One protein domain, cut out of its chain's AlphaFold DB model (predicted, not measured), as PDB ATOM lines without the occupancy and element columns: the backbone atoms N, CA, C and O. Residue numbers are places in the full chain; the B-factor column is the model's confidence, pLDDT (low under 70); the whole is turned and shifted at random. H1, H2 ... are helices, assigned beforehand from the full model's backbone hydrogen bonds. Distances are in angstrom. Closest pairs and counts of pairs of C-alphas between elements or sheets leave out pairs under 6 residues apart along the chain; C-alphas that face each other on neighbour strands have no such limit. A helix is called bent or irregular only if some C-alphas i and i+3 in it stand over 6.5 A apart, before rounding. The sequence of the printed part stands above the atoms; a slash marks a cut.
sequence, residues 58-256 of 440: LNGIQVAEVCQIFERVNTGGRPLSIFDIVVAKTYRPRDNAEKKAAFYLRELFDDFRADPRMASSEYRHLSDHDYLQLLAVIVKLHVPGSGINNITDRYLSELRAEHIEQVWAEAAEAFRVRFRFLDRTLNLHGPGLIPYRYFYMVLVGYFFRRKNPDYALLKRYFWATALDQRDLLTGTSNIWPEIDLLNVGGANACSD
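Overview. This is residues 58 to 256 of the 440 residues of an uncharacterized protein of Burkholderia sp. 604 (UniProt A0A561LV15). H5, H8 and the long, kinked H7 cross one another as the core of an elongated all-helix body, and H10 packs on H8. The hairpin of H1 and H2 makes one end of the long axis, with H2 packed on one end of H5, and H9 lies toward the other end. Residues 73 to 78, of which 73 belongs to H1, stick out. The printed part has 199 residues, with ten named helices, H1 to H10 in chain order, and no named strand. It is compact, with a radius of gyration of the C-alphas of 18.2 A, and spans 60 by 34 by 32 A.

Arrangement. H7, residues 161 to 185, is irregular: C-alphas 166 and 169 are 8.0 A apart, and a kink of 60 degrees lies near residue 168. H8, residues 198 to 209, touches residues 170 to 178 of H7 alone; the closest C-alphas, of Ala 174 and Phe 208, are 5.1 A apart. H5, residues 128 to 142, touches H8 at a steep tilt of 41 degrees, the same way, closest at the C-alphas of Leu 134 and Met 201, 5.5 A. H5 also touches residues 163 to 171 of H7 alone, closest at the C-alphas of Val 139 and His 163, 6.4 A. H10, residues 239 to 248, touches H8, with the closest C-alphas, of Val 202 and Ile 243, 5.3 A apart. H9, residues 215 to 227, only just touches H7, with 3 pairs of C-alphas within 8 A, the closest being Thr 185 and Tyr 215 at 7.8 A. H2, residues 82 to 90, touches H5; the closest C-alphas, of Phe 83 and His 129, are 6.1 A apart. H1, residues 63 to 73, forms a helical hairpin with H2, at a shallow tilt of 33 degrees, only just short of steep. H3, residues 105 to 114, only just touches H2, with 3 pairs of C-alphas within 8 A, the closest being Val 87 and Leu 105 at 5.5 A. H4, residues 122 to 125, touches no helix but is near H3 and H7. H6, residues 153 to 156, only just touches H2 and H5, with 3 pairs each; its closest to H5 are the C-alphas of Ala 136 and Leu 156, 6.4 A. Every O i to N i+4 pair is within hydrogen-bond range in H1, H2, H3, H5, H8, H9 and H10; H7 has 18 of 21, and H4 and H6 are too short for such a pair.

Along the chain. H7 measures 33.3 A from C-alpha 161 to C-alpha 185, H5 21.1 A, H9 18.2 A and H8 17.1 A. H1 begins at C-alpha 63 (233.618, 246.706, 341.121), and H10 ends at C-alpha 248 (229.067, 257.669, 380.057).

Size, cuts and confidence. The two C-alphas farthest apart, of Asn 59 and Asp 256, are 60.4 A apart. The printed part has no cut. The links H2 to H3, H7 to H8 and H9 to H10 are long. The mean pLDDT of the printed part is 89.4; residues 60, 62 to 68 and 74 to 79 are under 70.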
ATOM      1  N   LEU A  58     233.274 240.923 332.079       71.44
ATOM      2  CA  LEU A  58     233.055 242.365 332.047       71.44
ATOM      3  C   LEU A  58     234.396 243.082 332.197       71.44
ATOM      4  O   LEU A  58     235.023 243.020 333.252       71.44
ATOM      5  N   ASN A  59     234.824 243.781 331.147       72.25
ATOM      6  CA  ASN A  59     236.110 244.477 331.102       72.25
ATOM      7  C   ASN A  59     235.934 245.991 331.273       72.25
ATOM      8  O   ASN A  59     235.048 246.587 330.663       72.25
ATOM      9  N   GLY A  60     236.802 246.624 332.069       66.75
ATOM     10  CA  GLY A  60     236.813 248.085 332.254       66.75
ATOM     11  C   GLY A  60     235.663 248.646 333.102       66.75
ATOM     12  O   GLY A  60     235.413 249.846 333.059       66.75
ATOM     13  N   ILE A  61     234.972 247.789 333.856       70.38
ATOM     14  CA  ILE A  61     233.827 248.142 334.705       70.38
ATOM     15  C   ILE A  61     234.287 248.267 336.163       70.38
ATOM     16  O   ILE A  61     235.135 247.495 336.620       70.38
ATOM     17  N   GLN A  62     233.746 249.232 336.915       68.69
ATOM     18  CA  GLN A  62     234.083 249.359 338.337       68.69
ATOM     19  C   GLN A  62     233.467 248.213 339.153       68.69
ATOM     20  O   GLN A  62     232.360 247.764 338.870       68.69
ATOM     21  N   VAL A  63     234.126 247.782 340.236       64.44
ATOM     22  CA  VAL A  63     233.618 246.706 341.121       64.44
ATOM     23  C   VAL A  63     232.179 246.974 341.588       64.44
ATOM     24  O   VAL A  63     231.369 246.052 341.653       64.44
ATOM     25  N   ALA A  64     231.829 248.238 341.849       59.91
ATOM     26  CA  ALA A  64     230.474 248.635 342.227       59.91
ATOM     27  C   ALA A  64     229.430 248.351 341.127       59.91
ATOM     28  O   ALA A  64     228.326 247.902 341.432       59.91
ATOM     29  N   GLU A  65     229.776 248.568 339.859       65.56
ATOM     30  CA  GLU A  65     228.913 248.271 338.712       65.56
ATOM     31  C   GLU A  65     228.809 246.756 338.474       65.56
ATOM     32  O   GLU A  65     227.717 246.256 338.208       65.56
ATOM     33  N   VAL A  66     229.902 246.003 338.663       69.25
ATOM     34  CA  VAL A  66     229.880 244.527 338.624       69.25
ATOM     35  C   VAL A  66     228.958 243.967 339.709       69.25
ATOM     36  O   VAL A  66     228.145 243.091 339.423       69.25
ATOM     37  N   CYS A  67     229.018 244.506 340.931       66.19
ATOM     38  CA  CYS A  67     228.124 244.104 342.020       66.19
ATOM     39  C   CYS A  67     226.655 244.405 341.688       66.19
ATOM     40  O   CYS A  67     225.804 243.552 341.909       66.19
ATOM     41  N   GLN A  68     226.348 245.557 341.079       68.06
ATOM     42  CA  GLN A  68     224.980 245.868 340.641       68.06
ATOM     43  C   GLN A  68     224.481 244.929 339.539       68.06
ATOM     44  O   GLN A  68     223.312 244.539 339.545       68.06
ATOM     45  N   ILE A  69     225.338 244.568 338.581       73.31
ATOM     46  CA  ILE A  69     224.996 243.587 337.543       73.31
ATOM     47  C   ILE A  69     224.736 242.228 338.196       73.31
ATOM     48  O   ILE A  69     223.713 241.607 337.916       73.31
ATOM     49  N   PHE A  70     225.603 241.805 339.115       73.19
ATOM     50  CA  PHE A  70     225.454 240.561 339.863       73.19
ATOM     51  C   PHE A  70     224.153 240.525 340.680       73.19
ATOM     52  O   PHE A  70     223.408 239.549 340.597       73.19
ATOM     53  N   GLU A  71     223.826 241.596 341.403       71.50
ATOM     54  CA  GLU A  71     222.570 241.729 342.149       71.50
ATOM     55  C   GLU A  71     221.352 241.645 341.222       71.50
ATOM     56  O   GLU A  71     220.424 240.886 341.493       71.50
ATOM     57  N   ARG A  72     221.368 242.370 340.092       73.69
ATOM     58  CA  ARG A  72     220.265 242.362 339.118       73.69
ATOM     59  C   ARG A  72     220.071 240.999 338.469       73.69
ATOM     60  O   ARG A  72     218.932 240.563 338.342       73.69
ATOM     61  N   VAL A  73     221.144 240.312 338.082       73.69
ATOM     62  CA  VAL A  73     221.066 238.975 337.463       73.69
ATOM     63  C   VAL A  73     220.475 237.948 338.436       73.69
ATOM     64  O   VAL A  73     219.696 237.091 338.027       73.69
ATOM     65  N   ASN A  74     220.758 238.073 339.734       66.94
ATOM     66  CA  ASN A  74     220.282 237.147 340.763       66.94
ATOM     67  C   ASN A  74     218.887 237.484 341.333       66.94
ATOM     68  O   ASN A  74     218.479 236.901 342.336       66.94
ATOM     69  N   THR A  75     218.118 238.377 340.697       64.50
ATOM     70  CA  THR A  75     216.749 238.709 341.150       64.50
ATOM     71  C   THR A  75     215.688 237.659 340.799       64.50
ATOM     72  O   THR A  75     214.655 237.617 341.460       64.50
ATOM     73  N   GLY A  76     215.919 236.802 339.795       63.28
ATOM     74  CA  GLY A  76     214.972 235.743 339.402       63.28
ATOM     75  C   GLY A  76     215.094 234.428 340.189       63.28
ATOM     76  O   GLY A  76     214.195 233.594 340.108       63.28
ATOM     77  N   GLY A  77     216.202 234.226 340.919       67.44
ATOM     78  CA  GLY A  77     216.517 233.009 341.685       67.44
ATOM     79  C   GLY A  77     216.401 233.193 343.205       67.44
ATOM     80  O   GLY A  77     215.618 234.014 343.678       67.44
ATOM     81  N   ARG A  78     217.186 232.441 343.998       66.81
ATOM     82  CA  ARG A  78     217.307 232.702 345.446       66.81
ATOM     83  C   ARG A  78     217.901 234.108 345.622       66.81
ATOM     84  O   ARG A  78     219.038 234.307 345.192       66.81
ATOM     85  N   PRO A  79     217.182 235.059 346.245       69.50
ATOM     86  CA  PRO A  79     217.688 236.412 346.403       69.50
ATOM     87  C   PRO A  79     218.947 236.384 347.269       69.50
ATOM     88  O   PRO A  79     219.000 235.680 348.284       69.50
ATOM     89  N   LEU A  80     219.961 237.141 346.853       79.62
ATOM     90  CA  LEU A  80     221.190 237.307 347.621       79.62
ATOM     91  C   LEU A  80     220.863 237.933 348.972       79.62
ATOM     92  O   LEU A  80     220.115 238.912 349.050       79.62
ATOM     93  N   SER A  81     221.439 237.386 350.038       89.62
ATOM     94  CA  SER A  81     221.392 238.067 351.325       89.62
ATOM     95  C   SER A  81     222.329 239.275 351.298       89.62
ATOM     96  O   SER A  81     223.313 239.305 350.556       89.62
ATOM     97  N   ILE A  82     222.082 240.260 352.164       92.00
ATOM     98  CA  ILE A  82     223.024 241.374 352.333       92.00
ATOM     99  C   ILE A  82     224.428 240.888 352.717       92.00
ATOM    100  O   ILE A  82     225.420 241.500 352.331       92.00
ATOM    101  N   PHE A  83     224.532 239.762 353.427       94.94
ATOM    102  CA  PHE A  83     225.822 239.165 353.735       94.94
ATOM    103  C   PHE A  83     226.551 238.707 352.472       94.94
ATOM    104  O   PHE A  83     227.723 239.032 352.318       94.94
ATOM    105  N   ASP A  84     225.865 238.046 351.536       90.44
ATOM    106  CA  ASP A  84     226.467 237.615 350.264       90.44
ATOM    107  C   ASP A  84     226.970 238.811 349.444       90.44
ATOM    108  O   ASP A  84     228.064 238.762 348.880       90.44
ATOM    109  N   ILE A  85     226.212 239.912 349.443       88.62
ATOM    110  CA  ILE A  85     226.608 241.169 348.794       88.62
ATOM    111  C   ILE A  85     227.882 241.730 349.437       88.62
ATOM    112  O   ILE A  85     228.831 242.071 348.732       88.62
ATOM    113  N   VAL A  86     227.945 241.812 350.770       94.00
ATOM    114  CA  VAL A  86     229.137 242.332 351.461       94.00
ATOM    115  C   VAL A  86     230.336 241.402 351.279       94.00
ATOM    116  O   VAL A  86     231.442 241.886 351.044       94.00
ATOM    117  N   VAL A  87     230.143 240.081 351.314       93.81
ATOM    118  CA  VAL A  87     231.196 239.098 351.011       93.81
ATOM    119  C   VAL A  87     231.778 239.353 349.621       93.81
ATOM    120  O   VAL A  87     232.997 239.436 349.487       93.81
ATOM    121  N   ALA A  88     230.933 239.543 348.604       87.50
ATOM    122  CA  ALA A  88     231.383 239.834 347.244       87.50
ATOM    123  C   ALA A  88     232.113 241.186 347.147       87.50
ATOM    124  O   ALA A  88     233.197 241.258 346.574       87.50
ATOM    125  N   LYS A  89     231.563 242.250 347.751       88.44
ATOM    126  CA  LYS A  89     232.149 243.606 347.720       88.44
ATOM    127  C   LYS A  89     233.485 243.720 348.449       88.44
ATOM    128  O   LYS A  89     234.291 244.578 348.107       88.44
ATOM    129  N   THR A  90     233.684 242.914 349.487       92.88
ATOM    130  CA  THR A  90     234.896 242.954 350.316       92.88
ATOM    131  C   THR A  90     235.951 241.950 349.874       92.88
ATOM    132  O   THR A  90     237.088 242.040 350.330       92.88
ATOM    133  N   TYR A  91     235.612 241.018 348.980       92.00
ATOM    134  CA  TYR A  91     236.557 240.025 348.493       92.00
ATOM    135  C   TYR A  91     237.775 240.687 347.843       92.00
ATOM    136  O   TYR A  91     237.656 241.525 346.947       92.00
ATOM    137  N   ARG A  92     238.959 240.263 348.281       90.38
ATOM    138  CA  ARG A  92     240.233 240.717 347.729       90.38
ATOM    139  C   ARG A  92     241.163 239.515 347.574       90.38
ATOM    140  O   ARG A  92     241.490 238.893 348.586       90.38
ATOM    141  N   PRO A  93     241.604 239.164 346.354       87.56
ATOM    142  CA  PRO A  93     242.607 238.123 346.179       87.56
ATOM    143  C   PRO A  93     243.961 238.585 346.725       87.56
ATOM    144  O   PRO A  93     244.204 239.778 346.920       87.56
ATOM    145  N   ARG A  94     244.866 237.632 346.970       86.50
ATOM    146  CA  ARG A  94     246.234 237.960 347.381       86.50
ATOM    147  C   ARG A  94     246.947 238.686 346.246       86.50
ATOM    148  O   ARG A  94     247.055 238.138 345.153       86.50
ATOM    149  N   ASP A  95     247.502 239.854 346.541       83.81
ATOM    150  CA  ASP A  95     248.365 240.580 345.614       83.81
ATOM    151  C   ASP A  95     249.771 240.699 346.208       83.81
ATOM    152  O   ASP A  95     250.029 241.461 347.145       83.81
ATOM    153  N   ASN A  96     250.695 239.910 345.659       82.19
ATOM    154  CA  ASN A  96     252.090 239.896 346.095       82.19
ATOM    155  C   ASN A  96     252.870 241.135 345.621       82.19
ATOM    156  O   ASN A  96     253.872 241.478 346.248       82.19
ATOM    157  N   ALA A  97     252.432 241.804 344.550       81.12
ATOM    158  CA  ALA A  97     253.091 242.991 344.014       81.12
ATOM    159  C   ALA A  97     252.777 244.226 344.871       81.12
ATOM    160  O   ALA A  97     253.690 244.949 345.269       81.12
ATOM    161  N   GLU A  98     251.508 244.417 345.241       78.31
ATOM    162  CA  GLU A  98     251.079 245.498 346.145       78.31
ATOM    163  C   GLU A  98     251.224 245.150 347.638       78.31
ATOM    164  O   GLU A  98     250.913 245.970 348.503       78.31
ATOM    165  N   LYS A  99     251.701 243.937 347.963       79.81
ATOM    166  CA  LYS A  99     251.789 243.389 349.332       79.81
ATOM    167  C   LYS A  99     250.455 243.437 350.091       79.81
ATOM    168  O   LYS A  99     250.442 243.557 351.317       79.81
ATOM    169  N   LYS A 100     249.329 243.323 349.384       77.38
ATOM    170  CA  LYS A 100     247.999 243.269 349.997       77.38
ATOM    171  C   LYS A 100     247.627 241.827 350.314       77.38
ATOM    172  O   LYS A 100     247.653 240.946 349.451       77.38
ATOM    173  N   ALA A 101     247.274 241.590 351.574       86.94
ATOM    174  CA  ALA A 101     246.767 240.300 352.012       86.94
ATOM    175  C   ALA A 101     245.424 239.988 351.331       86.94
ATOM    176  O   ALA A 101     244.638 240.898 351.039       86.94
ATOM    177  N   ALA A 102     245.168 238.699 351.105       91.44
ATOM    178  CA  ALA A 102     243.843 238.245 350.709       91.44
ATOM    179  C   ALA A 102     242.830 238.553 351.821       91.44
ATOM    180  O   ALA A 102     243.183 238.523 352.999       91.44
ATOM    181  N   PHE A 103     241.587 238.830 351.439       93.94
ATOM    182  CA  PHE A 103     240.491 239.057 352.372       93.94
ATOM    183  C   PHE A 103     239.241 238.311 351.912       93.94
ATOM    184  O   PHE A 103     238.791 238.478 350.774       93.94
ATOM    185  N   TYR A 104     238.662 237.522 352.820       95.56
ATOM    186  CA  TYR A 104     237.413 236.811 352.587       95.56
ATOM    187  C   TYR A 104     236.554 236.770 353.856       95.56
ATOM    188  O   TYR A 104     236.852 236.065 354.817       95.56
ATOM    189  N   LEU A 105     235.461 237.539 353.857       96.62
ATOM    190  CA  LEU A 105     234.619 237.734 355.041       96.62
ATOM    191  C   LEU A 105     233.955 236.445 355.550       96.62
ATOM    192  O   LEU A 105     233.768 236.289 356.754       96.62
ATOM    193  N   ARG A 106     233.586 235.522 354.653       95.75
ATOM    194  CA  ARG A 106     232.924 234.272 355.052       95.75
ATOM    195  C   ARG A 106     233.861 233.389 355.875       95.75
ATOM    196  O   ARG A 106     233.498 233.014 356.982       95.75
ATOM    197  N   GLU A 107     235.079 233.164 355.387       95.00
ATOM    198  CA  GLU A 107     236.116 232.433 356.130       95.00
ATOM    199  C   GLU A 107     236.451 233.129 357.449       95.00
ATOM    200  O   GLU A 107     236.528 232.474 358.478       95.00
ATOM    201  N   LEU A 108     236.520 234.464 357.457       96.75
ATOM    202  CA  LEU A 108     236.745 235.231 358.681       96.75
ATOM    203  C   LEU A 108     235.708 234.912 359.779       96.75
ATOM    204  O   LEU A 108     236.058 234.774 360.954       96.75
ATOM    205  N   PHE A 109     234.427 234.792 359.410       97.12
ATOM    206  CA  PHE A 109     233.361 234.419 360.345       97.12
ATOM    207  C   PHE A 109     233.368 232.924 360.673       97.12
ATOM    208  O   PHE A 109     233.137 232.560 361.826       97.12
ATOM    209  N   ASP A 110     233.646 232.058 359.703       96.25
ATOM    210  CA  ASP A 110     233.703 230.612 359.914       96.25
ATOM    211  C   ASP A 110     234.858 230.226 360.848       96.25
ATOM    212  O   ASP A 110     234.650 229.465 361.794       96.25
ATOM    213  N   ASP A 111     236.024 230.850 360.690       96.50
ATOM    214  CA  ASP A 111     237.171 230.708 361.587       96.50
ATOM    215  C   ASP A 111     236.840 231.191 363.001       96.50
ATOM    216  O   ASP A 111     237.180 230.536 363.987       96.50
ATOM    217  N   PHE A 112     236.123 232.313 363.130       97.12
ATOM    218  CA  PHE A 112     235.661 232.788 364.434       97.12
ATOM    219  C   PHE A 112     234.730 231.780 365.116       97.12
ATOM    220  O   PHE A 112     234.851 231.540 366.318       97.12
ATOM    221  N   ARG A 113     233.804 231.179 364.362       95.56
ATOM    222  CA  ARG A 113     232.871 230.162 364.874       95.56
ATOM    223  C   ARG A 113     233.573 228.855 365.232       95.56
ATOM    224  O   ARG A 113     233.153 228.186 366.175       95.56
ATOM    225  N   ALA A 114     234.598 228.488 364.467       95.81
ATOM    226  CA  ALA A 114     235.395 227.282 364.662       95.81
ATOM    227  C   ALA A 114     236.459 227.430 365.761       95.81
ATOM    228  O   ALA A 114     236.989 226.419 366.222       95.81
ATOM    229  N   ASP A 115     236.752 228.657 366.204       95.50
ATOM    230  CA  ASP A 115     237.679 228.940 367.299       95.50
ATOM    231  C   ASP A 115     237.356 228.060 368.525       95.50
ATOM    232  O   ASP A 115     236.218 228.076 369.008       95.50
ATOM    233  N   PRO A 116     238.327 227.315 369.084       94.00
ATOM    234  CA  PRO A 116     238.100 226.463 370.251       94.00
ATOM    235  C   PRO A 116     237.491 227.203 371.451       94.00
ATOM    236  O   PRO A 116     236.741 226.616 372.226       94.00
ATOM    237  N   ARG A 117     237.743 228.514 371.584       93.56
ATOM    238  CA  ARG A 117     237.150 229.360 372.637       93.56
ATOM    239  C   ARG A 117     235.639 229.555 372.478       93.56
ATOM    240  O   ARG A 117     234.993 229.996 373.423       93.56
ATOM    241  N   MET A 118     235.091 229.250 371.303       92.88
ATOM    242  CA  MET A 118     233.665 229.297 370.979       92.88
ATOM    243  C   MET A 118     232.996 227.919 371.022       92.88
ATOM    244  O   MET A 118     231.776 227.844 370.887       92.88
ATOM    245  N   ALA A 119     233.751 226.831 371.217       87.19
ATOM    246  CA  ALA A 119     233.242 225.462 371.111       87.19
ATOM    247  C   ALA A 119     232.050 225.172 372.036       87.19
ATOM    248  O   ALA A 119     231.112 224.506 371.617       87.19
ATOM    249  N   SER A 120     232.058 225.718 373.254       83.69
ATOM    250  CA  SER A 120     231.010 225.510 374.260       83.69
ATOM    251  C   SER A 120     229.909 226.578 374.259       83.69
ATOM    252  O   SER A 120     229.142 226.647 375.214       83.69
ATOM    253  N   SER A 121     229.891 227.490 373.282       89.25
ATOM    254  CA  SER A 121     228.971 228.629 373.257       89.25
ATOM    255  C   SER A 121     227.978 228.488 372.112       89.25
ATOM    256  O   SER A 121     228.330 228.761 370.965       89.25
ATOM    257  N   GLU A 122     226.709 228.237 372.427       89.50
ATOM    258  CA  GLU A 122     225.614 228.149 371.445       89.50
ATOM    259  C   GLU A 122     225.437 229.430 370.607       89.50
ATOM    260  O   GLU A 122     224.972 229.396 369.467       89.50
ATOM    261  N   TYR A 123     225.899 230.580 371.106       93.56
ATOM    262  CA  TYR A 123     225.921 231.832 370.344       93.56
ATOM    263  C   TYR A 123     226.819 231.806 369.097       93.56
ATOM    264  O   TYR A 123     226.677 232.669 368.227       93.56
ATOM    265  N   ARG A 124     227.709 230.811 368.948       92.06
ATOM    266  CA  ARG A 124     228.473 230.616 367.703       92.06
ATOM    267  C   ARG A 124     227.548 230.437 366.490       92.06
ATOM    268  O   ARG A 124     227.922 230.821 365.386       92.06
ATOM    269  N   HIS A 125     226.331 229.937 366.711       90.62
ATOM    270  CA  HIS A 125     225.321 229.662 365.688       90.62
ATOM    271  C   HIS A 125     224.444 230.869 365.310       90.62
ATOM    272  O   HIS A 125     223.474 230.701 364.573       90.62
ATOM    273  N   LEU A 126     224.763 232.086 365.775       94.19
ATOM    274  CA  LEU A 126     224.123 233.296 365.249       94.19
ATOM    275  C   LEU A 126     224.282 233.403 363.723       94.19
ATOM    276  O   LEU A 126     225.290 232.976 363.144       94.19
ATOM    277  N   SER A 127     223.278 234.002 363.081       95.12
ATOM    278  CA  SER A 127     223.244 234.123 361.625       95.12
ATOM    279  C   SER A 127     224.374 235.017 361.110       95.12
ATOM    280  O   SER A 127     224.873 235.891 361.819       95.12
ATOM    281  N   ASP A 128     224.758 234.834 359.845       96.25
ATOM    282  CA  ASP A 128     225.713 235.727 359.175       96.25
ATOM    283  C   ASP A 128     225.262 237.199 359.239       96.25
ATOM    284  O   ASP A 128     226.088 238.096 359.416       96.25
ATOM    285  N   HIS A 129     223.947 237.449 359.169       96.00
ATOM    286  CA  HIS A 129     223.368 238.786 359.318       96.00
ATOM    287  C   HIS A 129     223.638 239.378 360.699       96.00
ATOM    288  O   HIS A 129     224.093 240.516 360.786       96.00
ATOM    289  N   ASP A 130     223.428 238.605 361.768       96.31
ATOM    290  CA  ASP A 130     223.677 239.071 363.132       96.31
ATOM    291  C   ASP A 130     225.152 239.450 363.310       96.31
ATOM    292  O   ASP A 130     225.451 240.563 363.737       96.31
ATOM    293  N   TYR A 131     226.094 238.585 362.914       97.38
ATOM    294  CA  TYR A 131     227.526 238.908 362.979       97.38
ATOM    295  C   TYR A 131     227.888 240.152 362.164       97.38
ATOM    296  O   TYR A 131     228.659 240.994 362.633       97.38
ATOM    297  N   LEU A 132     227.296 240.310 360.977       97.69
ATOM    298  CA  LEU A 132     227.503 241.485 360.139       97.69
ATOM    299  C   LEU A 132     226.997 242.767 360.815       97.69
ATOM    300  O   LEU A 132     227.682 243.790 360.785       97.69
ATOM    301  N   GLN A 133     225.837 242.715 361.471       97.50
ATOM    302  CA  GLN A 133     225.296 243.841 362.233       97.50
ATOM    303  C   GLN A 133     226.206 244.221 363.407       97.50
ATOM    304  O   GLN A 133     226.447 245.405 363.645       97.50
ATOM    305  N   LEU A 134     226.756 243.235 364.116       98.06
ATOM    306  CA  LEU A 134     227.697 243.464 365.216       98.06
ATOM    307  C   LEU A 134     228.991 244.117 364.743       98.06
ATOM    308  O   LEU A 134     229.479 245.059 365.368       98.06
ATOM    309  N   LEU A 135     229.519 243.643 363.618       98.06
ATOM    310  CA  LEU A 135     230.696 244.220 362.993       98.06
ATOM    311  C   LEU A 135     230.429 245.660 362.537       98.06
ATOM    312  O   LEU A 135     231.239 246.545 362.802       98.06
ATOM    313  N   ALA A 136     229.270 245.924 361.929       97.88
ATOM    314  CA  ALA A 136     228.874 247.264 361.502       97.88
ATOM    315  C   ALA A 136     228.743 248.251 362.671       97.88
ATOM    316  O   ALA A 136     229.132 249.411 362.528       97.88
ATOM    317  N   VAL A 137     228.251 247.801 363.832       97.62
ATOM    318  CA  VAL A 137     228.243 248.618 365.055       97.62
ATOM    319  C   VAL A 137     229.660 249.051 365.406       97.62
ATOM    320  O   VAL A 137     229.914 250.244 365.550       97.62
ATOM    321  N   ILE A 138     230.601 248.110 365.478       97.69
ATOM    322  CA  ILE A 138     231.994 248.408 365.825       97.69
ATOM    323  C   ILE A 138     232.645 249.331 364.792       97.69
ATOM    324  O   ILE A 138     233.257 250.331 365.166       97.69
ATOM    325  N   VAL A 139     232.462 249.049 363.500       97.88
ATOM    326  CA  VAL A 139     232.980 249.892 362.414       97.88
ATOM    327  C   VAL A 139     232.441 251.317 362.528       97.88
ATOM    328  O   VAL A 139     233.219 252.263 362.423       97.88
ATOM    329  N   LYS A 140     231.145 251.508 362.816       95.94
ATOM    330  CA  LYS A 140     230.600 252.857 363.033       95.94
ATOM    331  C   LYS A 140     231.255 253.562 364.222       95.94
ATOM    332  O   LYS A 140     231.486 254.767 364.152       95.94
ATOM    333  N   LEU A 141     231.522 252.840 365.309       93.69
ATOM    334  CA  LEU A 141     232.083 253.419 366.532       93.69
ATOM    335  C   LEU A 141     233.580 253.739 366.419       93.69
ATOM    336  O   LEU A 141     234.041 254.615 367.151       93.69
ATOM    337  N   HIS A 142     234.328 253.037 365.559       95.19
ATOM    338  CA  HIS A 142     235.794 253.109 365.515       95.19
ATOM    339  C   HIS A 142     236.378 253.675 364.216       95.19
ATOM    340  O   HIS A 142     237.491 254.189 364.243       95.19
ATOM    341  N   VAL A 143     235.661 253.604 363.091       96.50
ATOM    342  CA  VAL A 143     236.163 254.028 361.775       96.50
ATOM    343  C   VAL A 143     235.433 255.306 361.332       96.50
ATOM    344  O   VAL A 143     234.305 255.232 360.820       96.50
ATOM    345  N   PRO A 144     236.038 256.500 361.520       93.19
ATOM    346  CA  PRO A 144     235.454 257.760 361.074       93.19
ATOM    347  C   PRO A 144     235.229 257.760 359.563       93.19
ATOM    348  O   PRO A 144     236.075 257.307 358.798       93.19
ATOM    349  N   GLY A 145     234.087 258.284 359.116       92.19
ATOM    350  CA  GLY A 145     233.777 258.353 357.686       92.19
ATOM    351  C   GLY A 145     233.486 257.000 357.024       92.19
ATOM    352  O   GLY A 145     233.405 256.943 355.801       92.19
ATOM    353  N   SER A 146     233.263 255.931 357.799       93.31
ATOM    354  CA  SER A 146     232.929 254.595 357.274       93.31
ATOM    355  C   SER A 146     231.638 254.533 356.447       93.31
ATOM    356  O   SER A 146     231.402 253.548 355.757       93.31
ATOM    357  N   GLY A 147     230.783 255.559 356.518       92.50
ATOM    358  CA  GLY A 147     229.488 255.608 355.826       92.50
ATOM    359  C   GLY A 147     228.366 254.853 356.548       92.50
ATOM    360  O   GLY A 147     227.193 255.042 356.224       92.50
ATOM    361  N   ILE A 148     228.688 254.071 357.582       93.69
ATOM    362  CA  ILE A 148     227.711 253.357 358.406       93.69
ATOM    363  C   ILE A 148     227.001 254.368 359.306       93.69
ATOM    364  O   ILE A 148     227.601 254.888 360.243       93.69
ATOM    365  N   ASN A 149     225.723 254.670 359.049       88.88
ATOM    366  CA  ASN A 149     224.909 255.551 359.904       88.88
ATOM    367  C   ASN A 149     223.760 254.849 360.620       88.88
ATOM    368  O   ASN A 149     223.213 255.389 361.577       88.88
ATOM    369  N   ASN A 150     223.434 253.635 360.198       91.12
ATOM    370  CA  ASN A 150     222.445 252.774 360.822       91.12
ATOM    371  C   ASN A 150     222.864 251.304 360.604       91.12
ATOM    372  O   ASN A 150     223.851 251.051 359.921       91.12
ATOM    373  N   ILE A 151     222.130 250.343 361.166       94.31
ATOM    374  CA  ILE A 151     222.434 248.897 361.113       94.31
ATOM    375  C   ILE A 151     221.411 248.144 360.233       94.31
ATOM    376  O   ILE A 151     221.080 246.979 360.450       94.31
ATOM    377  N   THR A 152     220.866 248.839 359.232       91.88
ATOM    378  CA  THR A 152     219.991 248.259 358.201       91.88
ATOM    379  C   THR A 152     220.813 247.807 357.000       91.88
ATOM    380  O   THR A 152     221.902 248.331 356.773       91.88
ATOM    381  N   ASP A 153     220.274 246.897 356.189       91.81
ATOM    382  CA  ASP A 153     220.987 246.280 355.061       91.81
ATOM    383  C   ASP A 153     221.620 247.297 354.103       91.81
ATOM    384  O   ASP A 153     222.769 247.131 353.698       91.81
ATOM    385  N   ARG A 154     220.930 248.416 353.840       91.44
ATOM    386  CA  ARG A 154     221.477 249.554 353.083       91.44
ATOM    387  C   ARG A 154     222.849 249.981 353.610       91.44
ATOM    388  O   ARG A 154     223.770 250.158 352.828       91.44
ATOM    389  N   TYR A 155     222.971 250.177 354.920       93.69
ATOM    390  CA  TYR A 155     224.218 250.630 355.531       93.69
ATOM    391  C   TYR A 155     225.211 249.492 355.725       93.69
ATOM    392  O   TYR A 155     226.402 249.728 355.581       93.69
ATOM    393  N   LEU A 156     224.757 248.261 355.981       95.25
ATOM    394  CA  LEU A 156     225.657 247.102 356.004       95.25
ATOM    395  C   LEU A 156     226.402 246.956 354.670       95.25
ATOM    396  O   LEU A 156     227.579 246.608 354.667       95.25
ATOM    397  N   SER A 157     225.754 247.313 353.554       91.81
ATOM    398  CA  SER A 157     226.377 247.308 352.226       91.81
ATOM    399  C   SER A 157     227.571 248.266 352.087       91.81
ATOM    400  O   SER A 157     228.382 248.079 351.185       91.81
ATOM    401  N   GLU A 158     227.717 249.267 352.961       93.81
ATOM    402  CA  GLU A 158     228.824 250.241 352.933       93.81
ATOM    403  C   GLU A 158     230.105 249.717 353.612       93.81
ATOM    404  O   GLU A 158     231.142 250.388 353.594       93.81
ATOM    405  N   LEU A 159     230.059 248.524 354.217       95.75
ATOM    406  CA  LEU A 159     231.240 247.869 354.774       95.75
ATOM    407  C   LEU A 159     232.275 247.578 353.679       95.75
ATOM    408  O   LEU A 159     231.946 247.140 352.577       95.75
ATOM    409  N   ARG A 160     233.546 247.810 354.014       94.94
ATOM    410  CA  ARG A 160     234.705 247.591 353.139       94.94
ATOM    411  C   ARG A 160     235.716 246.710 353.856       94.94
ATOM    412  O   ARG A 160     235.747 246.721 355.088       94.94
ATOM    413  N   ALA A 161     236.545 245.995 353.100       95.25
ATOM    414  CA  ALA A 161     237.565 245.115 353.665       95.25
ATOM    415  C   ALA A 161     238.463 245.877 354.651       95.25
ATOM    416  O   ALA A 161     238.648 245.437 355.778       95.25
ATOM    417  N   GLU A 162     238.885 247.089 354.287       94.56
ATOM    418  CA  GLU A 162     239.789 247.915 355.092       94.56
ATOM    419  C   GLU A 162     239.162 248.309 356.437       94.56
ATOM    420  O   GLU A 162     239.840 248.304 357.464       94.56
ATOM    421  N   HIS A 163     237.854 248.607 356.453       95.44
ATOM    422  CA  HIS A 163     237.132 248.911 357.691       95.44
ATOM    423  C   HIS A 163     237.135 247.709 358.643       95.44
ATOM    424  O   HIS A 163     237.264 247.878 359.853       95.44
ATOM    425  N   ILE A 164     236.952 246.505 358.094       97.19
ATOM    426  CA  ILE A 164     236.849 245.262 358.860       97.19
ATOM    427  C   ILE A 164     238.226 244.853 359.377       97.19
ATOM    428  O   ILE A 164     238.368 244.577 360.565       97.19
ATOM    429  N   GLU A 165     239.242 244.872 358.515       96.31
ATOM    430  CA  GLU A 165     240.629 244.557 358.869       96.31
ATOM    431  C   GLU A 165     241.141 245.440 360.008       96.31
ATOM    432  O   GLU A 165     241.812 244.944 360.911       96.31
ATOM    433  N   GLN A 166     240.767 246.723 360.004       96.56
ATOM    434  CA  GLN A 166     241.162 247.667 361.043       96.56
ATOM    435  C   GLN A 166     240.649 247.279 362.438       96.56
ATOM    436  O   GLN A 166     241.339 247.541 363.416       96.56
ATOM    437  N   VAL A 167     239.459 246.678 362.545       97.44
ATOM    438  CA  VAL A 167     238.792 246.442 363.841       97.44
ATOM    439  C   VAL A 167     238.683 244.969 364.229       97.44
ATOM    440  O   VAL A 167     238.305 244.667 365.358       97.44
ATOM    441  N   TRP A 168     238.966 244.035 363.316       97.62
ATOM    442  CA  TRP A 168     238.567 242.633 363.472       97.62
ATOM    443  C   TRP A 168     239.118 241.961 364.731       97.62
ATOM    444  O   TRP A 168     238.374 241.274 365.428       97.62
ATOM    445  N   ALA A 169     240.399 242.163 365.049       95.69
ATOM    446  CA  ALA A 169     241.025 241.508 366.199       95.69
ATOM    447  C   ALA A 169     240.310 241.861 367.518       95.69
ATOM    448  O   ALA A 169     239.998 240.986 368.329       95.69
ATOM    449  N   GLU A 170     239.997 243.141 367.700       96.88
ATOM    450  CA  GLU A 170     239.312 243.669 368.881       96.88
ATOM    451  C   GLU A 170     237.809 243.367 368.835       96.88
ATOM    452  O   GLU A 170     237.203 243.059 369.863       96.88
ATOM    453  N   ALA A 171     237.209 243.377 367.642       97.62
ATOM    454  CA  ALA A 171     235.818 243.004 367.429       97.62
ATOM    455  C   ALA A 171     235.548 241.546 367.799       97.62
ATOM    456  O   ALA A 171     234.603 241.263 368.536       97.62
ATOM    457  N   ALA A 172     236.404 240.631 367.346       97.25
ATOM    458  CA  ALA A 172     236.314 239.220 367.685       97.25
ATOM    459  C   ALA A 172     236.382 239.020 369.205       97.25
ATOM    460  O   ALA A 172     235.614 238.238 369.761       97.25
ATOM    461  N   GLU A 173     237.247 239.753 369.911       96.75
ATOM    462  CA  GLU A 173     237.295 239.656 371.371       96.75
ATOM    463  C   GLU A 173     236.047 240.239 372.042       96.75
ATOM    464  O   GLU A 173     235.457 239.587 372.904       96.75
ATOM    465  N   ALA A 174     235.558 241.396 371.590       97.31
ATOM    466  CA  ALA A 174     234.300 241.960 372.077       97.31
ATOM    467  C   ALA A 174     233.114 240.999 371.859       97.31
ATOM    468  O   ALA A 174     232.245 240.878 372.727       97.31
ATOM    469  N   PHE A 175     233.090 240.264 370.740       97.50
ATOM    470  CA  PHE A 175     232.082 239.237 370.476       97.50
ATOM    471  C   PHE A 175     232.159 238.109 371.508       97.50
ATOM    472  O   PHE A 175     231.130 237.752 372.088       97.50
ATOM    473  N   ARG A 176     233.364 237.576 371.765       96.50
ATOM    474  CA  ARG A 176     233.589 236.494 372.740       96.50
ATOM    475  C   ARG A 176     233.195 236.913 374.148       96.50
ATOM    476  O   ARG A 176     232.463 236.184 374.813       96.50
ATOM    477  N   VAL A 177     233.648 238.080 374.606       96.06
ATOM    478  CA  VAL A 177     233.352 238.568 375.963       96.06
ATOM    479  C   VAL A 177     231.854 238.810 376.135       96.06
ATOM    480  O   VAL A 177     231.292 238.398 377.148       96.06
ATOM    481  N   ARG A 178     231.178 239.379 375.129       96.94
ATOM    482  CA  ARG A 178     229.715 239.506 375.140       96.94
ATOM    483  C   ARG A 178     229.029 238.147 375.245       96.94
ATOM    484  O   ARG A 178     228.132 237.988 376.063       96.94
ATOM    485  N   PHE A 179     229.395 237.186 374.398       96.31
ATOM    486  CA  PHE A 179     228.765 235.865 374.430       96.31
ATOM    487  C   PHE A 179     228.993 235.163 375.764       96.31
ATOM    488  O   PHE A 179     228.049 234.620 376.326       96.31
ATOM    489  N   ARG A 180     230.200 235.274 376.328       95.44
ATOM    490  CA  ARG A 180     230.510 234.787 377.674       95.44
ATOM    491  C   ARG A 180     229.653 235.464 378.741       95.44
ATOM    492  O   ARG A 180     229.193 234.784 379.643       95.44
ATOM    493  N   PHE A 181     229.420 236.773 378.649       96.94
ATOM    494  CA  PHE A 181     228.530 237.484 379.570       96.94
ATOM    495  C   PHE A 181     227.097 236.935 379.510       96.94
ATOM    496  O   PHE A 181     226.527 236.595 380.543       96.94
ATOM    497  N   LEU A 182     226.534 236.791 378.308       96.56
ATOM    498  CA  LEU A 182     225.186 236.241 378.142       96.56
ATOM    499  C   LEU A 182     225.096 234.796 378.669       96.56
ATOM    500  O   LEU A 182     224.186 234.473 379.420       96.56
ATOM    501  N   ASP A 183     226.070 233.955 378.323       92.88
ATOM    502  CA  ASP A 183     226.076 232.528 378.658       92.88
ATOM    503  C   ASP A 183     226.414 232.237 380.130       92.88
ATOM    504  O   ASP A 183     225.809 231.363 380.733       92.88
ATOM    505  N   ARG A 184     227.380 232.954 380.720       91.50
ATOM    506  CA  ARG A 184     227.973 232.623 382.035       91.50
ATOM    507  C   ARG A 184     227.661 233.614 383.143       91.50
ATOM    508  O   ARG A 184     227.904 233.315 384.303       91.50
ATOM    509  N   THR A 185     227.220 234.823 382.805       94.88
ATOM    510  CA  THR A 185     226.851 235.838 383.807       94.88
ATOM    511  C   THR A 185     225.340 235.987 383.909       94.88
ATOM    512  O   THR A 185     224.828 236.219 385.003       94.88
ATOM    513  N   LEU A 186     224.629 235.864 382.787       95.94
ATOM    514  CA  LEU A 186     223.166 235.858 382.764       95.94
ATOM    515  C   LEU A 186     222.565 234.446 382.719       95.94
ATOM    516  O   LEU A 186     221.349 234.331 382.818       95.94
ATOM    517  N   ASN A 187     223.387 233.402 382.568       93.56
ATOM    518  CA  ASN A 187     222.967 232.000 382.418       93.56
ATOM    519  C   ASN A 187     221.943 231.795 381.283       93.56
ATOM    520  O   ASN A 187     220.989 231.029 381.392       93.56
ATOM    521  N   LEU A 188     222.126 232.515 380.169       92.69
ATOM    522  CA  LEU A 188     221.291 232.409 378.974       92.69
ATOM    523  C   LEU A 188     222.010 231.561 377.930       92.69
ATOM    524  O   LEU A 188     222.727 232.087 377.075       92.69
ATOM    525  N   HIS A 189     221.818 230.247 378.007       88.00
ATOM    526  CA  HIS A 189     222.454 229.282 377.114       88.00
ATOM    527  C   HIS A 189     221.876 229.376 375.694       88.00
ATOM    528  O   HIS A 189     220.863 228.772 375.344       88.00
ATOM    529  N   GLY A 190     222.539 230.181 374.864       87.38
ATOM    530  CA  GLY A 190     222.210 230.370 373.456       87.38
ATOM    531  C   GLY A 190     221.162 231.451 373.150       87.38
ATOM    532  O   GLY A 190     220.550 232.052 374.031       87.38
ATOM    533  N   PRO A 191     220.945 231.728 371.853       89.56
ATOM    534  CA  PRO A 191     220.250 232.933 371.402       89.56
ATOM    535  C   PRO A 191     218.728 232.914 371.579       89.56
ATOM    536  O   PRO A 191     218.092 233.961 371.449       89.56
ATOM    537  N   GLY A 192     218.128 231.752 371.853       87.69
ATOM    538  CA  GLY A 192     216.671 231.570 371.871       87.69
ATOM    539  C   GLY A 192     215.941 232.369 372.957       87.69
ATOM    540  O   GLY A 192     214.781 232.734 372.760       87.69
ATOM    541  N   LEU A 193     216.623 232.678 374.064       89.62
ATOM    542  CA  LEU A 193     216.072 233.428 375.201       89.62
ATOM    543  C   LEU A 193     216.446 234.914 375.187       89.62
ATOM    544  O   LEU A 193     216.007 235.664 376.052       89.62
ATOM    545  N   ILE A 194     217.213 235.379 374.196       92.88
ATOM    546  CA  ILE A 194     217.520 236.805 374.082       92.88
ATOM    547  C   ILE A 194     216.275 237.547 373.563       92.88
ATOM    548  O   ILE A 194     215.818 237.260 372.447       92.88
ATOM    549  N   PRO A 195     215.714 238.516 374.323       90.81
ATOM    550  CA  PRO A 195     214.444 239.151 373.960       90.81
ATOM    551  C   PRO A 195     214.514 239.903 372.632       90.81
ATOM    552  O   PRO A 195     213.599 239.812 371.816       90.81
ATOM    553  N   TYR A 196     215.642 240.578 372.387       87.12
ATOM    554  CA  TYR A 196     215.898 241.349 371.176       87.12
ATOM    555  C   TYR A 196     217.311 241.165 370.652       87.12
ATOM    556  O   TYR A 196     218.280 241.257 371.404       87.12
ATOM    557  N   ARG A 197     217.451 241.078 369.326       90.62
ATOM    558  CA  ARG A 197     218.771 241.119 368.675       90.62
ATOM    559  C   ARG A 197     219.549 242.409 368.964       90.62
ATOM    560  O   ARG A 197     220.775 242.410 368.932       90.62
ATOM    561  N   TYR A 198     218.852 243.506 369.276       94.56
ATOM    562  CA  TYR A 198     219.475 244.793 369.589       94.56
ATOM    563  C   TYR A 198     220.325 244.744 370.865       94.56
ATOM    564  O   TYR A 198     221.299 245.487 370.953       94.56
ATOM    565  N   PHE A 199     220.056 243.815 371.794       95.62
ATOM    566  CA  PHE A 199     220.954 243.575 372.926       95.62
ATOM    567  C   PHE A 199     222.357 243.199 372.462       95.62
ATOM    568  O   PHE A 199     223.335 243.712 373.000       95.62
ATOM    569  N   TYR A 200     222.486 242.362 371.426       96.56
ATOM    570  CA  TYR A 200     223.805 242.001 370.921       96.56
ATOM    571  C   TYR A 200     224.577 243.229 370.425       96.56
ATOM    572  O   TYR A 200     225.786 243.309 370.644       96.56
ATOM    573  N   MET A 201     223.877 244.180 369.797       96.75
ATOM    574  CA  MET A 201     224.437 245.422 369.256       96.75
ATOM    575  C   MET A 201     224.858 246.394 370.361       96.75
ATOM    576  O   MET A 201     225.976 246.907 370.336       96.75
ATOM    577  N   VAL A 202     223.997 246.619 371.356       96.31
ATOM    578  CA  VAL A 202     224.324 247.503 372.486       96.31
ATOM    579  C   VAL A 202     225.501 246.939 373.279       96.31
ATOM    580  O   VAL A 202     226.499 247.628 373.503       96.31
ATOM    581  N   LEU A 203     225.433 245.655 373.637       97.06
ATOM    582  CA  LEU A 203     226.471 245.011 374.433       97.06
ATOM    583  C   LEU A 203     227.803 244.953 373.686       97.06
ATOM    584  O   LEU A 203     228.842 245.188 374.295       97.06
ATOM    585  N   VAL A 204     227.808 244.690 372.373       97.56
ATOM    586  CA  VAL A 204     229.074 244.679 371.629       97.56
ATOM    587  C   VAL A 204     229.709 246.064 371.562       97.56
ATOM    588  O   VAL A 204     230.919 246.180 371.741       97.56
ATOM    589  N   GLY A 205     228.904 247.118 371.384       96.06
ATOM    590  CA  GLY A 205     229.391 248.496 371.432       96.06
ATOM    591  C   GLY A 205     229.995 248.855 372.792       96.06
ATOM    592  O   GLY A 205     231.009 249.553 372.854       96.06
ATOM    593  N   TYR A 206     229.422 248.332 373.879       96.00
ATOM    594  CA  TYR A 206     229.971 248.475 375.227       96.00
ATOM    595  C   TYR A 206     231.295 247.718 375.407       96.00
ATOM    596  O   TYR A 206     232.310 248.336 375.730       96.00
ATOM    597  N   PHE A 207     231.319 246.404 375.156       96.38
ATOM    598  CA  PHE A 207     232.515 245.574 375.360       96.38
ATOM    599  C   PHE A 207     233.685 245.986 374.465       96.38
ATOM    600  O   PHE A 207     234.834 245.904 374.887       96.38
ATOM    601  N   PHE A 208     233.412 246.493 373.262       95.50
ATOM    602  CA  PHE A 208     234.456 247.009 372.380       95.50
ATOM    603  C   PHE A 208     235.144 248.263 372.951       95.50
ATOM    604  O   PHE A 208     236.355 248.430 372.819       95.50
ATOM    605  N   ARG A 209     234.397 249.145 373.630       90.75
ATOM    606  CA  ARG A 209     234.931 250.382 374.231       90.75
ATOM    607  C   ARG A 209     235.505 250.185 375.639       90.75
ATOM    608  O   ARG A 209     236.261 251.035 376.114       90.75
ATOM    609  N   ARG A 210     235.149 249.098 376.335       87.81
ATOM    610  CA  ARG A 210     235.455 248.889 377.760       87.81
ATOM    611  C   ARG A 210     236.229 247.597 378.005       87.81
ATOM    612  O   ARG A 210     235.658 246.517 378.060       87.81
ATOM    613  N   LYS A 211     237.531 247.738 378.278       83.69
ATOM    614  CA  LYS A 211     238.406 246.616 378.677       83.69
ATOM    615  C   LYS A 211     238.098 246.062 380.075       83.69
ATOM    616  O   LYS A 211     238.331 244.886 380.314       83.69
ATOM    617  N   ASN A 212     237.555 246.897 380.967       88.81
ATOM    618  CA  ASN A 212     237.117 246.520 382.314       88.81
ATOM    619  C   ASN A 212     235.595 246.721 382.414       88.81
ATOM    620  O   ASN A 212     235.160 247.806 382.812       88.81
ATOM    621  N   PRO A 213     234.787 245.751 381.960       92.00
ATOM    622  CA  PRO A 213     233.333 245.869 381.960       92.00
ATOM    623  C   PRO A 213     232.749 245.810 383.379       92.00
ATOM    624  O   PRO A 213     233.191 245.026 384.216       92.00
ATOM    625  N   ASP A 214     231.710 246.608 383.627       93.50
ATOM    626  CA  ASP A 214     230.912 246.553 384.856       93.50
ATOM    627  C   ASP A 214     229.762 245.553 384.679       93.50
ATOM    628  O   ASP A 214     228.688 245.874 384.168       93.50
ATOM    629  N   TYR A 215     229.997 244.304 385.081       94.06
ATOM    630  CA  TYR A 215     229.015 243.229 384.937       94.06
ATOM    631  C   TYR A 215     227.753 243.428 385.787       94.06
ATOM    632  O   TYR A 215     226.679 242.986 385.377       94.06
ATOM    633  N   ALA A 216     227.848 244.105 386.935       92.81
ATOM    634  CA  ALA A 216     226.694 244.376 387.790       92.81
ATOM    635  C   ALA A 216     225.776 245.428 387.151       92.81
ATOM    636  O   ALA A 216     224.553 245.265 387.129       92.81
ATOM    637  N   LEU A 217     226.361 246.478 386.564       93.62
ATOM    638  CA  LEU A 217     225.631 247.424 385.724       93.62
ATOM    639  C   LEU A 217     224.985 246.719 384.531       93.62
ATOM    640  O   LEU A 217     223.794 246.905 384.306       93.62
ATOM    641  N   LEU A 218     225.735 245.900 383.788       95.44
ATOM    642  CA  LEU A 218     225.205 245.214 382.609       95.44
ATOM    643  C   LEU A 218     224.070 244.241 382.952       95.44
ATOM    644  O   LEU A 218     223.110 244.156 382.191       95.44
ATOM    645  N   LYS A 219     224.146 243.534 384.089       95.62
ATOM    646  CA  LYS A 219     223.065 242.654 384.562       95.62
ATOM    647  C   LYS A 219     221.801 243.457 384.874       95.62
ATOM    648  O   LYS A 219     220.732 243.102 384.385       95.62
ATOM    649  N   ARG A 220     221.924 244.565 385.617       94.50
ATOM    650  CA  ARG A 220     220.797 245.479 385.887       94.50
ATOM    651  C   ARG A 220     220.209 246.041 384.597       94.50
ATOM    652  O   ARG A 220     219.011 245.927 384.377       94.50
ATOM    653  N   TYR A 221     221.062 246.573 383.726       95.25
ATOM    654  CA  TYR A 221     220.672 247.113 382.430       95.25
ATOM    655  C   TYR A 221     219.897 246.095 381.589       95.25
ATOM    656  O   TYR A 221     218.836 246.412 381.057       95.25
ATOM    657  N   PHE A 222     220.420 244.871 381.471       95.88
ATOM    658  CA  PHE A 222     219.802 243.834 380.656       95.88
ATOM    659  C   PHE A 222     218.386 243.529 381.144       95.88
ATOM    660  O   PHE A 222     217.453 243.583 380.347       95.88
ATOM    661  N   TRP A 223     218.217 243.262 382.443       95.69
ATOM    662  CA  TRP A 223     216.914 242.893 382.996       95.69
ATOM    663  C   TRP A 223     215.929 244.055 383.044       95.69
ATOM    664  O   TRP A 223     214.769 243.851 382.692       95.69
ATOM    665  N   ALA A 224     216.394 245.266 383.369       93.69
ATOM    666  CA  ALA A 224     215.573 246.467 383.281       93.69
ATOM    667  C   ALA A 224     215.024 246.630 381.862       93.69
ATOM    668  O   ALA A 224     213.819 246.680 381.665       93.69
ATOM    669  N   THR A 225     215.884 246.609 380.847       93.50
ATOM    670  CA  THR A 225     215.465 246.827 379.458       93.50
ATOM    671  C   THR A 225     214.651 245.663 378.882       93.50
ATOM    672  O   THR A 225     213.784 245.877 378.035       93.50
ATOM    673  N   ALA A 226     214.912 244.425 379.312       93.94
ATOM    674  CA  ALA A 226     214.226 243.232 378.814       93.94
ATOM    675  C   ALA A 226     212.770 243.130 379.294       93.94
ATOM    676  O   ALA A 226     211.901 242.715 378.521       93.94
ATOM    677  N   LEU A 227     212.519 243.478 380.561       93.25
ATOM    678  CA  LEU A 227     211.223 243.304 381.224       93.25
ATOM    679  C   LEU A 227     210.409 244.601 381.314       93.25
ATOM    680  O   LEU A 227     209.202 244.530 381.546       93.25
ATOM    681  N   ASP A 228     211.016 245.766 381.066       90.94
ATOM    682  CA  ASP A 228     210.287 247.032 381.012       90.94
ATOM    683  C   ASP A 228     209.222 247.033 379.906       90.94
ATOM    684  O   ASP A 228     209.411 246.558 378.776       90.94
ATOM    685  N   GLN A 229     208.062 247.588 380.233       85.44
ATOM    686  CA  GLN A 229     206.912 247.575 379.337       85.44
ATOM    687  C   GLN A 229     206.894 248.709 378.317       85.44
ATOM    688  O   GLN A 229     206.191 248.595 377.315       85.44
ATOM    689  N   ARG A 230     207.707 249.754 378.501       85.12
ATOM    690  CA  ARG A 230     207.846 250.866 377.545       85.12
ATOM    691  C   ARG A 230     208.615 250.481 376.287       85.12
ATOM    692  O   ARG A 230     208.624 251.257 375.340       85.12
ATOM    693  N   ASP A 231     209.235 249.302 376.278       80.06
ATOM    694  CA  ASP A 231     209.913 248.732 375.117       80.06
ATOM    695  C   ASP A 231     211.016 249.642 374.548       80.06
ATOM    696  O   ASP A 231     210.908 250.237 373.475       80.06
ATOM    697  N   LEU A 232     212.102 249.775 375.309       79.81
ATOM    698  CA  LEU A 232     213.143 250.777 375.055       79.81
ATOM    699  C   LEU A 232     214.050 250.440 373.849       79.81
ATOM    700  O   LEU A 232     214.729 251.318 373.318       79.81
ATOM    701  N   LEU A 233     214.039 249.187 373.375       85.69
ATOM    702  CA  LEU A 233     214.890 248.684 372.288       85.69
ATOM    703  C   LEU A 233     214.060 248.137 371.113       85.69
ATOM    704  O   LEU A 233     214.139 246.958 370.775       85.69
ATOM    705  N   THR A 234     213.284 248.997 370.454       84.06
ATOM    706  CA  THR A 234     212.410 248.608 369.325       84.06
ATOM    707  C   THR A 234     213.086 248.681 367.953       84.06
ATOM    708  O   THR A 234     212.656 248.011 367.008       84.06
ATOM    709  N   GLY A 235     214.169 249.450 367.815       87.12
ATOM    710  CA  GLY A 235     214.820 249.687 366.531       87.12
ATOM    711  C   GLY A 235     216.319 249.958 366.610       87.12
ATOM    712  O   GLY A 235     216.890 250.266 367.654       87.12
ATOM    713  N   THR A 236     216.971 249.907 365.448       87.38
ATOM    714  CA  THR A 236     218.410 250.178 365.310       87.38
ATOM    715  C   THR A 236     218.791 251.628 365.622       87.38
ATOM    716  O   THR A 236     219.954 251.902 365.887       87.38
ATOM    717  N   SER A 237     217.848 252.574 365.609       86.75
ATOM    718  CA  SER A 237     218.088 253.952 366.056       86.75
ATOM    719  C   SER A 237     218.221 254.067 367.575       86.75
ATOM    720  O   SER A 237     218.887 254.982 368.049       86.75
ATOM    721  N   ASN A 238     217.619 253.142 368.332       89.19
ATOM    722  CA  ASN A 238     217.653 253.158 369.794       89.19
ATOM    723  C   ASN A 238     218.982 252.643 370.357       89.19
ATOM    724  O   ASN A 238     219.287 252.912 371.505       89.19
ATOM    725  N   ILE A 239     219.807 251.945 369.569       93.38
ATOM    726  CA  ILE A 239     221.033 251.321 370.095       93.38
ATOM    727  C   ILE A 239     222.107 252.345 370.487       93.38
ATOM    728  O   ILE A 239     222.874 252.095 371.409       93.38
ATOM    729  N   TRP A 240     222.200 253.483 369.791       92.50
ATOM    730  CA  TRP A 240     223.294 254.442 370.001       92.50
ATOM    731  C   TRP A 240     223.175 255.199 371.324       92.50
ATOM    732  O   TRP A 240     224.158 255.193 372.067       92.50
ATOM    733  N   PRO A 241     222.002 255.772 371.674       91.81
ATOM    734  CA  PRO A 241     221.808 256.372 372.991       91.81
ATOM    735  C   PRO A 241     222.106 255.397 374.133       91.81
ATOM    736  O   PRO A 241     222.691 255.790 375.131       91.81
ATOM    737  N   GLU A 242     221.767 254.121 373.958       92.94
ATOM    738  CA  GLU A 242     221.971 253.067 374.956       92.94
ATOM    739  C   GLU A 242     223.453 252.694 375.118       92.94
ATOM    740  O   GLU A 242     223.956 252.565 376.235       92.94
ATOM    741  N   ILE A 243     224.193 252.592 374.007       93.00
ATOM    742  CA  ILE A 243     225.653 252.414 374.039       93.00
ATOM    743  C   ILE A 243     226.308 253.596 374.759       93.00
ATOM    744  O   ILE A 243     227.200 253.388 375.586       93.00
ATOM    745  N   ASP A 244     225.896 254.827 374.460       91.31
ATOM    746  CA  ASP A 244     226.469 256.019 375.085       91.31
ATOM    747  C   ASP A 244     226.069 256.133 376.562       91.31
ATOM    748  O   ASP A 244     226.928 256.428 377.393       91.31
ATOM    749  N   LEU A 245     224.825 255.798 376.921       91.50
ATOM    750  CA  LEU A 245     224.349 255.718 378.304       91.50
ATOM    751  C   LEU A 245     225.236 254.781 379.127       91.50
ATOM    752  O   LEU A 245     225.783 255.201 380.146       91.50
ATOM    753  N   LEU A 246     225.451 253.548 378.661       92.25
ATOM    754  CA  LEU A 246     226.291 252.572 379.359       92.25
ATOM    755  C   LEU A 246     227.759 253.004 379.443       92.25
ATOM    756  O   LEU A 246     228.455 252.684 380.407       92.25
ATOM    757  N   ASN A 247     228.255 253.734 378.442       86.25
ATOM    758  CA  ASN A 247     229.637 254.196 378.431       86.25
ATOM    759  C   ASN A 247     229.861 255.467 379.259       86.25
ATOM    760  O   ASN A 247     230.960 255.629 379.779       86.25
ATOM    761  N   VAL A 248     228.883 256.360 379.401       85.69
ATOM    762  CA  VAL A 248     229.067 257.669 380.057       85.69
ATOM    763  C   VAL A 248     228.407 257.726 381.435       85.69
ATOM    764  O   VAL A 248     228.964 258.324 382.350       85.69
ATOM    765  N   GLY A 249     227.253 257.082 381.614       76.69
ATOM    766  CA  GLY A 249     226.436 257.181 382.829       76.69
ATOM    767  C   GLY A 249     226.989 256.438 384.052       76.69
ATOM    768  O   GLY A 249     226.466 256.601 385.156       76.69
ATOM    769  N   GLY A 250     228.046 255.637 383.883       79.50
ATOM    770  CA  GLY A 250     228.685 254.892 384.970       79.50
ATOM    771  C   GLY A 250     227.709 253.958 385.695       79.50
ATOM    772  O   GLY A 250     226.781 253.424 385.095       79.50
ATOM    773  N   ALA A 251     227.882 253.786 387.007       74.50
ATOM    774  CA  ALA A 251     227.073 252.862 387.810       74.50
ATOM    775  C   ALA A 251     225.563 253.193 387.854       74.50
ATOM    776  O   ALA A 251     224.773 252.347 388.270       74.50
ATOM    777  N   ASN A 252     225.150 254.390 387.424       76.38
ATOM    778  CA  ASN A 252     223.746 254.815 387.382       76.38
ATOM    779  C   ASN A 252     223.145 254.754 385.966       76.38
ATOM    780  O   ASN A 252     222.042 255.251 385.752       76.38
ATOM    781  N   ALA A 253     223.845 254.154 384.997       83.56
ATOM    782  CA  ALA A 253     223.401 253.993 383.612       83.56
ATOM    783  C   ALA A 253     222.309 252.912 383.445       83.56
ATOM    784  O   ALA A 253     222.415 252.023 382.604       83.56
ATOM    785  N   CYS A 254     221.274 252.962 384.279       81.88
ATOM    786  CA  CYS A 254     220.121 252.074 384.236       81.88
ATOM    787  C   CYS A 254     218.880 252.886 384.600       81.88
ATOM    788  O   CYS A 254     218.847 253.530 385.649       81.88
ATOM    789  N   SER A 255     217.874 252.879 383.729       79.75
ATOM    790  CA  SER A 255     216.612 253.565 383.994       79.75
ATOM    791  C   SER A 255     215.794 252.839 385.060       79.75
ATOM    792  O   SER A 255     215.892 251.620 385.208       79.75
ATOM    793  N   ASP A 256     214.954 253.597 385.764       87.75
ATOM    794  CA  ASP A 256     213.900 253.035 386.608       87.75
ATOM    795  C   ASP A 256     212.955 252.213 385.728       87.75
ATOM    796  O   ASP A 256     212.582 252.664 384.643       87.75
TER     797      ASP A 256